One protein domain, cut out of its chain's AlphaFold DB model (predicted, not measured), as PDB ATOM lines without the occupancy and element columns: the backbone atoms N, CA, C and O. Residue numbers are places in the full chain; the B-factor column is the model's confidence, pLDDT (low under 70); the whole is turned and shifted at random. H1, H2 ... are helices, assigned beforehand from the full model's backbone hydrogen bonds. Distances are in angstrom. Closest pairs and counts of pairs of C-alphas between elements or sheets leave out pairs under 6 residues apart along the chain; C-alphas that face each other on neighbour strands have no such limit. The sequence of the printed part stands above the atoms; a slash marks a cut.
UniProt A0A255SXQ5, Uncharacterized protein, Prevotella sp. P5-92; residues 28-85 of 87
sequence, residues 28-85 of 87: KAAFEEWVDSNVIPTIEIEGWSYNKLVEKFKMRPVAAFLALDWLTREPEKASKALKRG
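This is residues 28 to 85 of the 87 residues of an uncharacterized protein of Prevotella sp. P5-92 (UniProt A0A255SXQ5). Three helices, H1, H3 and H4, follow one another in a loose row along the longest axis, with H3 in the middle running opposite ways to H1 and to H4, while the short helix H2 packs across H3 from one side. H1 at one end of the row is only near H3, and a long stretch, residues 38 to 49, leads from H1 to H2 with a small antiparallel pairing of residues 44 to 45 with residues 48 to 49. The printed part has 58 residues with four named helices, in the order H1, H2, H3, H4, and no named strand; the class is all helix. The whole is compact, with a radius of gyration of the C-alphas of 10.7 A and spans of 31 by 22 by 15 A.

H1, residues 28 to 37, begins with C-alpha 28 at (183.227, 155.421, 199.972) and is 14.0 A long from first to last C-alpha. H2, residues 50 to 56, measures 9.8 A. H3, residues 61 to 73, is the longest at 18.9 A, from C-alpha 61 at (173.889, 146.721, 199.296). H4, residues 75 to 84, measures 14.0 A and ends with C-alpha 84 at (166.120, 148.270, 182.117).

H1 and H3 are close but not clearly touching, the closest C-alphas being those of Phe 31 and Phe 65, 7.1 A apart. They run opposite ways at a shallow tilt of 19 degrees. H2 touches H3, closest at the C-alphas of Leu 53 and Ala 64, 5.6 A, opposite ways at a steep tilt of 59 degrees. H3 and H4 form a helical hairpin, opposite ways at a steep tilt of 42 degrees. H3 touches H4 with residues 67 to 71 alone, and the closest C-alphas are those of Leu 71 and Ala 78, 5.2 A. H1 and H2, H1 and H4, and H2 and H4 are apart. In H1, H2, H3 and H4 every O i to N i+4 pair is within hydrogen-bond range.

The two C-alphas farthest apart, those of Asp 36 and Arg 84, are 31.7 A apart. The printed part has no cut. The link from H1 to H2 is long, and those from H2 to H3 and from H3 to H4 are tight. The mean pLDDT of the printed part is 83.2, and residue 85 is under 70.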
ATOM      1  N   LYS A  28     182.338 156.168 199.082       80.50
ATOM      2  CA  LYS A  28     183.227 155.421 199.972       80.50
ATOM      3  C   LYS A  28     182.925 155.700 201.445       80.50
ATOM      4  O   LYS A  28     182.677 154.751 202.178       80.50
ATOM      5  N   ALA A  29     182.849 156.967 201.856       82.38
ATOM      6  CA  ALA A  29     182.539 157.319 203.245       82.38
ATOM      7  C   ALA A  29     181.189 156.732 203.700       82.38
ATOM      8  O   ALA A  29     181.093 156.120 204.760       82.38
ATOM      9  N   ALA A  30     180.163 156.827 202.851       83.38
ATOM     10  CA  ALA A  30     178.857 156.241 203.136       83.38
ATOM     11  C   ALA A  30     178.851 154.708 203.135       83.38
ATOM     12  O   ALA A  30     178.056 154.100 203.848       83.38
ATOM     13  N   PHE A  31     179.704 154.074 202.328       81.94
ATOM     14  CA  PHE A  31     179.900 152.630 202.362       81.94
ATOM     15  C   PHE A  31     180.539 152.206 203.683       81.94
ATOM     16  O   PHE A  31     180.046 151.278 204.310       81.94
ATOM     17  N   GLU A  32     181.588 152.901 204.127       79.25
ATOM     18  CA  GLU A  32     182.256 152.633 205.405       79.25
ATOM     19  C   GLU A  32     181.296 152.823 206.588       79.25
ATOM     20  O   GLU A  32     181.187 151.928 207.422       79.25
ATOM     21  N   GLU A  33     180.512 153.908 206.618       80.44
ATOM     22  CA  GLU A  33     179.463 154.114 207.633       80.44
ATOM     23  C   GLU A  33     178.370 153.038 207.588       80.44
ATOM     24  O   GLU A  33     177.879 152.596 208.630       80.44
ATOM     25  N   TRP A  34     177.974 152.595 206.394       83.00
ATOM     26  CA  TRP A  34     177.007 151.510 206.258       83.00
ATOM     27  C   TRP A  34     177.593 150.170 206.720       83.00
ATOM     28  O   TRP A  34     176.893 149.401 207.366       83.00
ATOM     29  N   VAL A  35     178.860 149.874 206.440       77.19
ATOM     30  CA  VAL A  35     179.504 148.634 206.901       77.19
ATOM     31  C   VAL A  35     179.683 148.636 208.418       77.19
ATOM     32  O   VAL A  35     179.423 147.624 209.064       77.19
ATOM     33  N   ASP A  36     180.105 149.765 208.986       76.25
ATOM     34  CA  ASP A  36     180.366 149.913 210.417       76.25
ATOM     35  C   ASP A  36     179.062 149.958 211.225       76.25
ATOM     36  O   ASP A  36     178.841 149.160 212.130       76.25
ATOM     37  N   SER A  37     178.145 150.851 210.869       76.06
ATOM     38  CA  SER A  37     176.968 151.139 211.688       76.06
ATOM     39  C   SER A  37     175.665 150.560 211.117       76.06
ATOM     40  O   SER A  37     174.605 150.713 211.725       76.06
ATOM     41  N   ASN A  38     175.707 149.897 209.952       73.50
ATOM     42  CA  ASN A  38     174.526 149.415 209.217       73.50
ATOM     43  C   ASN A  38     173.486 150.525 208.964       73.50
ATOM     44  O   ASN A  38     172.285 150.271 208.823       73.50
ATOM     45  N   VAL A  39     173.959 151.775 208.909       77.19
ATOM     46  CA  VAL A  39     173.146 152.971 208.687       77.19
ATOM     47  C   VAL A  39     172.859 153.101 207.202       77.19
ATOM     48  O   VAL A  39     173.762 153.050 206.373       77.19
ATOM     49  N   ILE A  40     171.584 153.269 206.855       79.81
ATOM     50  CA  ILE A  40     171.172 153.498 205.472       79.81
ATOM     51  C   ILE A  40     171.648 154.895 205.059       79.81
ATOM     52  O   ILE A  40     171.157 155.881 205.613       79.81
ATOM     53  N   PRO A  41     172.550 155.012 204.074       79.75
ATOM     54  CA  PRO A  41     173.021 156.312 203.637       79.75
ATOM     55  C   PRO A  41     171.904 157.065 202.911       79.75
ATOM     56  O   PRO A  41     171.196 156.518 202.061       79.75
ATOM     57  N   THR A  42     171.787 158.358 203.198       80.06
ATOM     58  CA  THR A  42     170.842 159.282 202.549       80.06
ATOM     59  C   THR A  42     171.361 159.827 201.215       80.06
ATOM     60  O   THR A  42     170.911 160.873 200.753       80.06
ATOM     61  N   ILE A  43     172.315 159.137 200.585       83.00
ATOM     62  CA  ILE A  43     172.845 159.530 199.278       83.00
ATOM     63  C   ILE A  43     171.768 159.322 198.216       83.00
ATOM     64  O   ILE A  43     171.208 158.229 198.074       83.00
ATOM     65  N   GLU A  44     171.533 160.375 197.439       84.62
ATOM     66  CA  GLU A  44     170.689 160.366 196.256       84.62
ATOM     67  C   GLU A  44     171.434 161.014 195.088       84.62
ATOM     68  O   GLU A  44     171.912 162.142 195.201       84.62
ATOM     69  N   ILE A  45     171.521 160.298 193.968       85.81
ATOM     70  CA  ILE A  45     172.108 160.785 192.718       85.81
ATOM     71  C   ILE A  45     171.043 160.662 191.630       85.81
ATOM     72  O   ILE A  45     170.526 159.571 191.390       85.81
ATOM     73  N   GLU A  46     170.682 161.771 190.979       82.62
ATOM     74  CA  GLU A  46     169.720 161.789 189.860       82.62
ATOM     75  C   GLU A  46     168.359 161.125 190.188       82.62
ATOM     76  O   GLU A  46     167.749 160.443 189.356       82.62
ATOM     77  N   GLY A  47     167.884 161.267 191.432       83.69
ATOM     78  CA  GLY A  47     166.632 160.659 191.910       83.69
ATOM     79  C   GLY A  47     166.716 159.148 192.187       83.69
ATOM     80  O   GLY A  47     165.685 158.461 192.310       83.69
ATOM     81  N   TRP A  48     167.932 158.608 192.258       85.94
ATOM     82  CA  TRP A  48     168.233 157.257 192.716       85.94
ATOM     83  C   TRP A  48     168.922 157.315 194.066       85.94
ATOM     84  O   TRP A  48     170.029 157.830 194.186       85.94
ATOM     85  N   SER A  49     168.269 156.748 195.073       88.69
ATOM     86  CA  SER A  49     168.837 156.590 196.403       88.69
ATOM     87  C   SER A  49     169.237 155.144 196.656       88.69
ATOM     88  O   SER A  49     168.674 154.211 196.070       88.69
ATOM     89  N   TYR A  50     170.188 154.955 197.570       86.81
ATOM     90  CA  TYR A  50     170.617 153.628 198.014       86.81
ATOM     91  C   TYR A  50     169.423 152.761 198.435       86.81
ATOM     92  O   TYR A  50     169.241 151.643 197.952       86.81
ATOM     93  N   ASN A  51     168.549 153.324 199.271       87.00
ATOM     94  CA  ASN A  51     167.353 152.652 199.759       87.00
ATOM     95  C   ASN A  51     166.446 152.187 198.605       87.00
ATOM     96  O   ASN A  51     166.027 151.035 198.573       87.00
ATOM     97  N   LYS A  52     166.226 153.028 197.587       86.81
ATOM     98  CA  LYS A  52     165.429 152.660 196.411       86.81
ATOM     99  C   LYS A  52     166.036 151.470 195.672       86.81
ATOM    100  O   LYS A  52     165.304 150.583 195.251       86.81
ATOM    101  N   LEU A  53     167.354 151.419 195.517       86.19
ATOM    102  CA  LEU A  53     168.036 150.309 194.845       86.19
ATOM    103  C   LEU A  53     167.929 149.006 195.652       86.19
ATOM    104  O   LEU A  53     167.599 147.956 195.102       86.19
ATOM    105  N   VAL A  54     168.134 149.069 196.965       85.94
ATOM    106  CA  VAL A  54     168.102 147.880 197.825       85.94
ATOM    107  C   VAL A  54     166.674 147.399 198.087       85.94
ATOM    108  O   VAL A  54     166.383 146.220 197.913       85.94
ATOM    109  N   GLU A  55     165.747 148.287 198.442       84.69
ATOM    110  CA  GLU A  55     164.373 147.911 198.793       84.69
ATOM    111  C   GLU A  55     163.507 147.647 197.557       84.69
ATOM    112  O   GLU A  55     162.844 146.611 197.470       84.69
ATOM    113  N   LYS A  56     163.529 148.556 196.571       83.38
ATOM    114  CA  LYS A  56     162.646 148.471 195.394       83.38
ATOM    115  C   LYS A  56     163.167 147.501 194.340       83.38
ATOM    116  O   LYS A  56     162.371 146.803 193.722       83.38
ATOM    117  N   PHE A  57     164.483 147.463 194.127       81.06
ATOM    118  CA  PHE A  57     165.106 146.580 193.135       81.06
ATOM    119  C   PHE A  57     165.689 145.305 193.754       81.06
ATOM    120  O   PHE A  57     166.255 144.498 193.019       81.06
ATOM    121  N   LYS A  58     165.544 145.099 195.077       80.25
ATOM    122  CA  LYS A  58     166.110 143.945 195.807       80.25
ATOM    123  C   LYS A  58     167.612 143.771 195.530       80.25
ATOM    124  O   LYS A  58     168.131 142.656 195.527       80.25
ATOM    125  N   MET A  59     168.302 144.877 195.246       81.50
ATOM    126  CA  MET A  59     169.711 144.868 194.882       81.50
ATOM    127  C   MET A  59     170.562 144.631 196.126       81.50
ATOM    128  O   MET A  59     170.223 145.082 197.219       81.50
ATOM    129  N   ARG A  60     171.693 143.936 195.966       83.00
ATOM    130  CA  ARG A  60     172.644 143.797 197.071       83.00
ATOM    131  C   ARG A  60     173.166 145.187 197.471       83.00
ATOM    132  O   ARG A  60     173.508 145.947 196.566       83.00
ATOM    133  N   PRO A  61     173.299 145.488 198.773       81.75
ATOM    134  CA  PRO A  61     173.889 146.721 199.296       81.75
ATOM    135  C   PRO A  61     175.106 147.218 198.518       81.75
ATOM    136  O   PRO A  61     175.082 148.293 197.931       81.75
ATOM    137  N   VAL A  62     176.126 146.369 198.398       80.25
ATOM    138  CA  VAL A  62     177.367 146.657 197.665       80.25
ATOM    139  C   VAL A  62     177.099 147.079 196.213       80.25
ATOM    140  O   VAL A  62     177.691 148.031 195.710       80.25
ATOM    141  N   ALA A  63     176.175 146.400 195.530       82.56
ATOM    142  CA  ALA A  63     175.811 146.725 194.154       82.56
ATOM    143  C   ALA A  63     175.032 148.047 194.050       82.56
ATOM    144  O   ALA A  63     175.177 148.748 193.052       82.56
ATOM    145  N   ALA A  64     174.265 148.425 195.077       87.62
ATOM    146  CA  ALA A  64     173.621 149.731 195.131       87.62
ATOM    147  C   ALA A  64     174.652 150.865 195.239       87.62
ATOM    148  O   ALA A  64     174.537 151.842 194.504       87.62
ATOM    149  N   PHE A  65     175.697 150.718 196.060       85.62
ATOM    150  CA  PHE A  65     176.803 151.687 196.099       85.62
ATOM    151  C   PHE A  65     177.523 151.790 194.750       85.62
ATOM    152  O   PHE A  65     177.773 152.895 194.274       85.62
ATOM    153  N   LEU A  66     177.785 150.657 194.084       84.31
ATOM    154  CA  LEU A  66     178.382 150.632 192.738       84.31
ATOM    155  C   LEU A  66     177.506 151.323 191.696       84.31
ATOM    156  O   LEU A  66     178.011 152.059 190.852       84.31
ATOM    157  N   ALA A  67     176.192 151.127 191.767       87.12
ATOM    158  CA  ALA A  67     175.254 151.822 190.902       87.12
ATOM    159  C   ALA A  67     175.224 153.334 191.172       87.12
ATOM    160  O   ALA A  67     175.123 154.102 190.218       87.12
ATOM    161  N   LEU A  68     175.326 153.763 192.434       88.06
ATOM    162  CA  LEU A  68     175.403 155.181 192.795       88.06
ATOM    163  C   LEU A  68     176.705 155.827 192.307       88.06
ATOM    164  O   LEU A  68     176.648 156.910 191.737       88.06
ATOM    165  N   ASP A  69     177.854 155.159 192.442       87.88
ATOM    166  CA  ASP A  69     179.117 155.642 191.857       87.88
ATOM    167  C   ASP A  69     179.026 155.746 190.330       87.88
ATOM    168  O   ASP A  69     179.411 156.754 189.734       87.88
ATOM    169  N   TRP A  70     178.427 154.740 189.685       87.06
ATOM    170  CA  TRP A  70     178.215 154.779 188.244       87.06
ATOM    171  C   TRP A  70     177.259 155.902 187.830       87.06
ATOM    172  O   TRP A  70     177.488 156.539 186.806       87.06
ATOM    173  N   LEU A  71     176.231 156.198 188.629       88.62
ATOM    174  CA  LEU A  71     175.354 157.354 188.427       88.62
ATOM    175  C   LEU A  71     176.104 158.680 188.575       88.62
ATOM    176  O   LEU A  71     175.837 159.594 187.803       88.62
ATOM    177  N   THR A  72     177.050 158.788 189.509       86.56
ATOM    178  CA  THR A  72     177.887 159.990 189.662       86.56
ATOM    179  C   THR A  72     178.752 160.226 188.422       86.56
ATOM    180  O   THR A  72     178.906 161.363 187.981       86.56
ATOM    181  N   ARG A  73     179.296 159.157 187.828       85.38
ATOM    182  CA  ARG A  73     180.173 159.235 186.646       85.38
ATOM    183  C   ARG A  73     179.410 159.367 185.327       85.38
ATOM    184  O   ARG A  73     179.801 160.138 184.456       85.38
ATOM    185  N   GLU A  74     178.355 158.576 185.149       88.06
ATOM    186  CA  GLU A  74     177.585 158.446 183.908       88.06
ATOM    187  C   GLU A  74     176.072 158.349 184.196       88.06
ATOM    188  O   GLU A  74     175.448 157.301 183.971       88.06
ATOM    189  N   PRO A  75     175.438 159.445 184.646       86.62
ATOM    190  CA  PRO A  75     174.056 159.441 185.131       86.62
ATOM    191  C   PRO A  75     173.039 158.959 184.086       86.62
ATOM    192  O   PRO A  75     172.142 158.160 184.375       86.62
ATOM    193  N   GLU A  76     173.204 159.368 182.828       87.12
ATOM    194  CA  GLU A  76     172.304 158.979 181.740       87.12
ATOM    195  C   GLU A  76     172.389 157.483 181.407       87.12
ATOM    196  O   GLU A  76     171.365 156.817 181.223       87.12
ATOM    197  N   LYS A  77     173.605 156.921 181.353       86.19
ATOM    198  CA  LYS A  77     173.798 155.494 181.053       86.19
ATOM    199  C   LYS A  77     173.374 154.622 182.225       86.19
ATOM    200  O   LYS A  77     172.640 153.654 182.016       86.19
ATOM    201  N   ALA A  78     173.786 154.986 183.437       87.06
ATOM    202  CA  ALA A  78     173.471 154.245 184.646       87.06
ATOM    203  C   ALA A  78     171.958 154.240 184.904       87.06
ATOM    204  O   ALA A  78     171.368 153.174 185.069       87.06
ATOM    205  N   SER A  79     171.283 155.394 184.822       85.88
ATOM    206  CA  SER A  79     169.827 155.457 185.004       85.88
ATOM    207  C   SER A  79     169.069 154.623 183.966       85.88
ATOM    208  O   SER A  79     168.077 153.967 184.300       85.88
ATOM    209  N   LYS A  80     169.539 154.584 182.713       86.81
ATOM    210  CA  LYS A  80     168.960 153.741 181.659       86.81
ATOM    211  C   LYS A  80     169.176 152.253 181.940       86.81
ATOM    212  O   LYS A  80     168.240 151.476 181.763       86.81
ATOM    213  N   ALA A  81     170.366 151.860 182.397       85.38
ATOM    214  CA  ALA A  81     170.669 150.485 182.790       85.38
ATOM    215  C   ALA A  81     169.821 150.036 183.992       85.38
ATOM    216  O   ALA A  81     169.196 148.979 183.940       85.38
ATOM    217  N   LEU A  82     169.709 150.883 185.021       84.19
ATOM    218  CA  LEU A  82     168.885 150.640 186.207       84.19
ATOM    219  C   LEU A  82     167.401 150.486 185.856       84.19
ATOM    220  O   LEU A  82     166.750 149.549 186.314       84.19
ATOM    221  N   LYS A  83     166.867 151.351 184.982       81.75
ATOM    222  CA  LYS A  83     165.482 151.241 184.485       81.75
ATOM    223  C   LYS A  83     165.239 149.970 183.677       81.75
ATOM    224  O   LYS A  83     164.125 149.456 183.696       81.75
ATOM    225  N   ARG A  84     166.247 149.473 182.953       78.62
ATOM    226  CA  ARG A  84     166.120 148.270 182.117       78.62
ATOM    227  C   ARG A  84     166.156 146.968 182.925       78.62
ATOM    228  O   ARG A  84     165.849 145.921 182.365       78.62
ATOM    229  N   GLY A  85     166.489 147.048 184.214       64.31
ATOM    230  CA  GLY A  85     166.806 145.904 185.056       64.31
ATOM    231  C   GLY A  85     168.237 145.450 184.788       64.31
ATOM    232  O   GLY A  85     168.586 145.104 183.657       64.31
TER     233      GLY A  85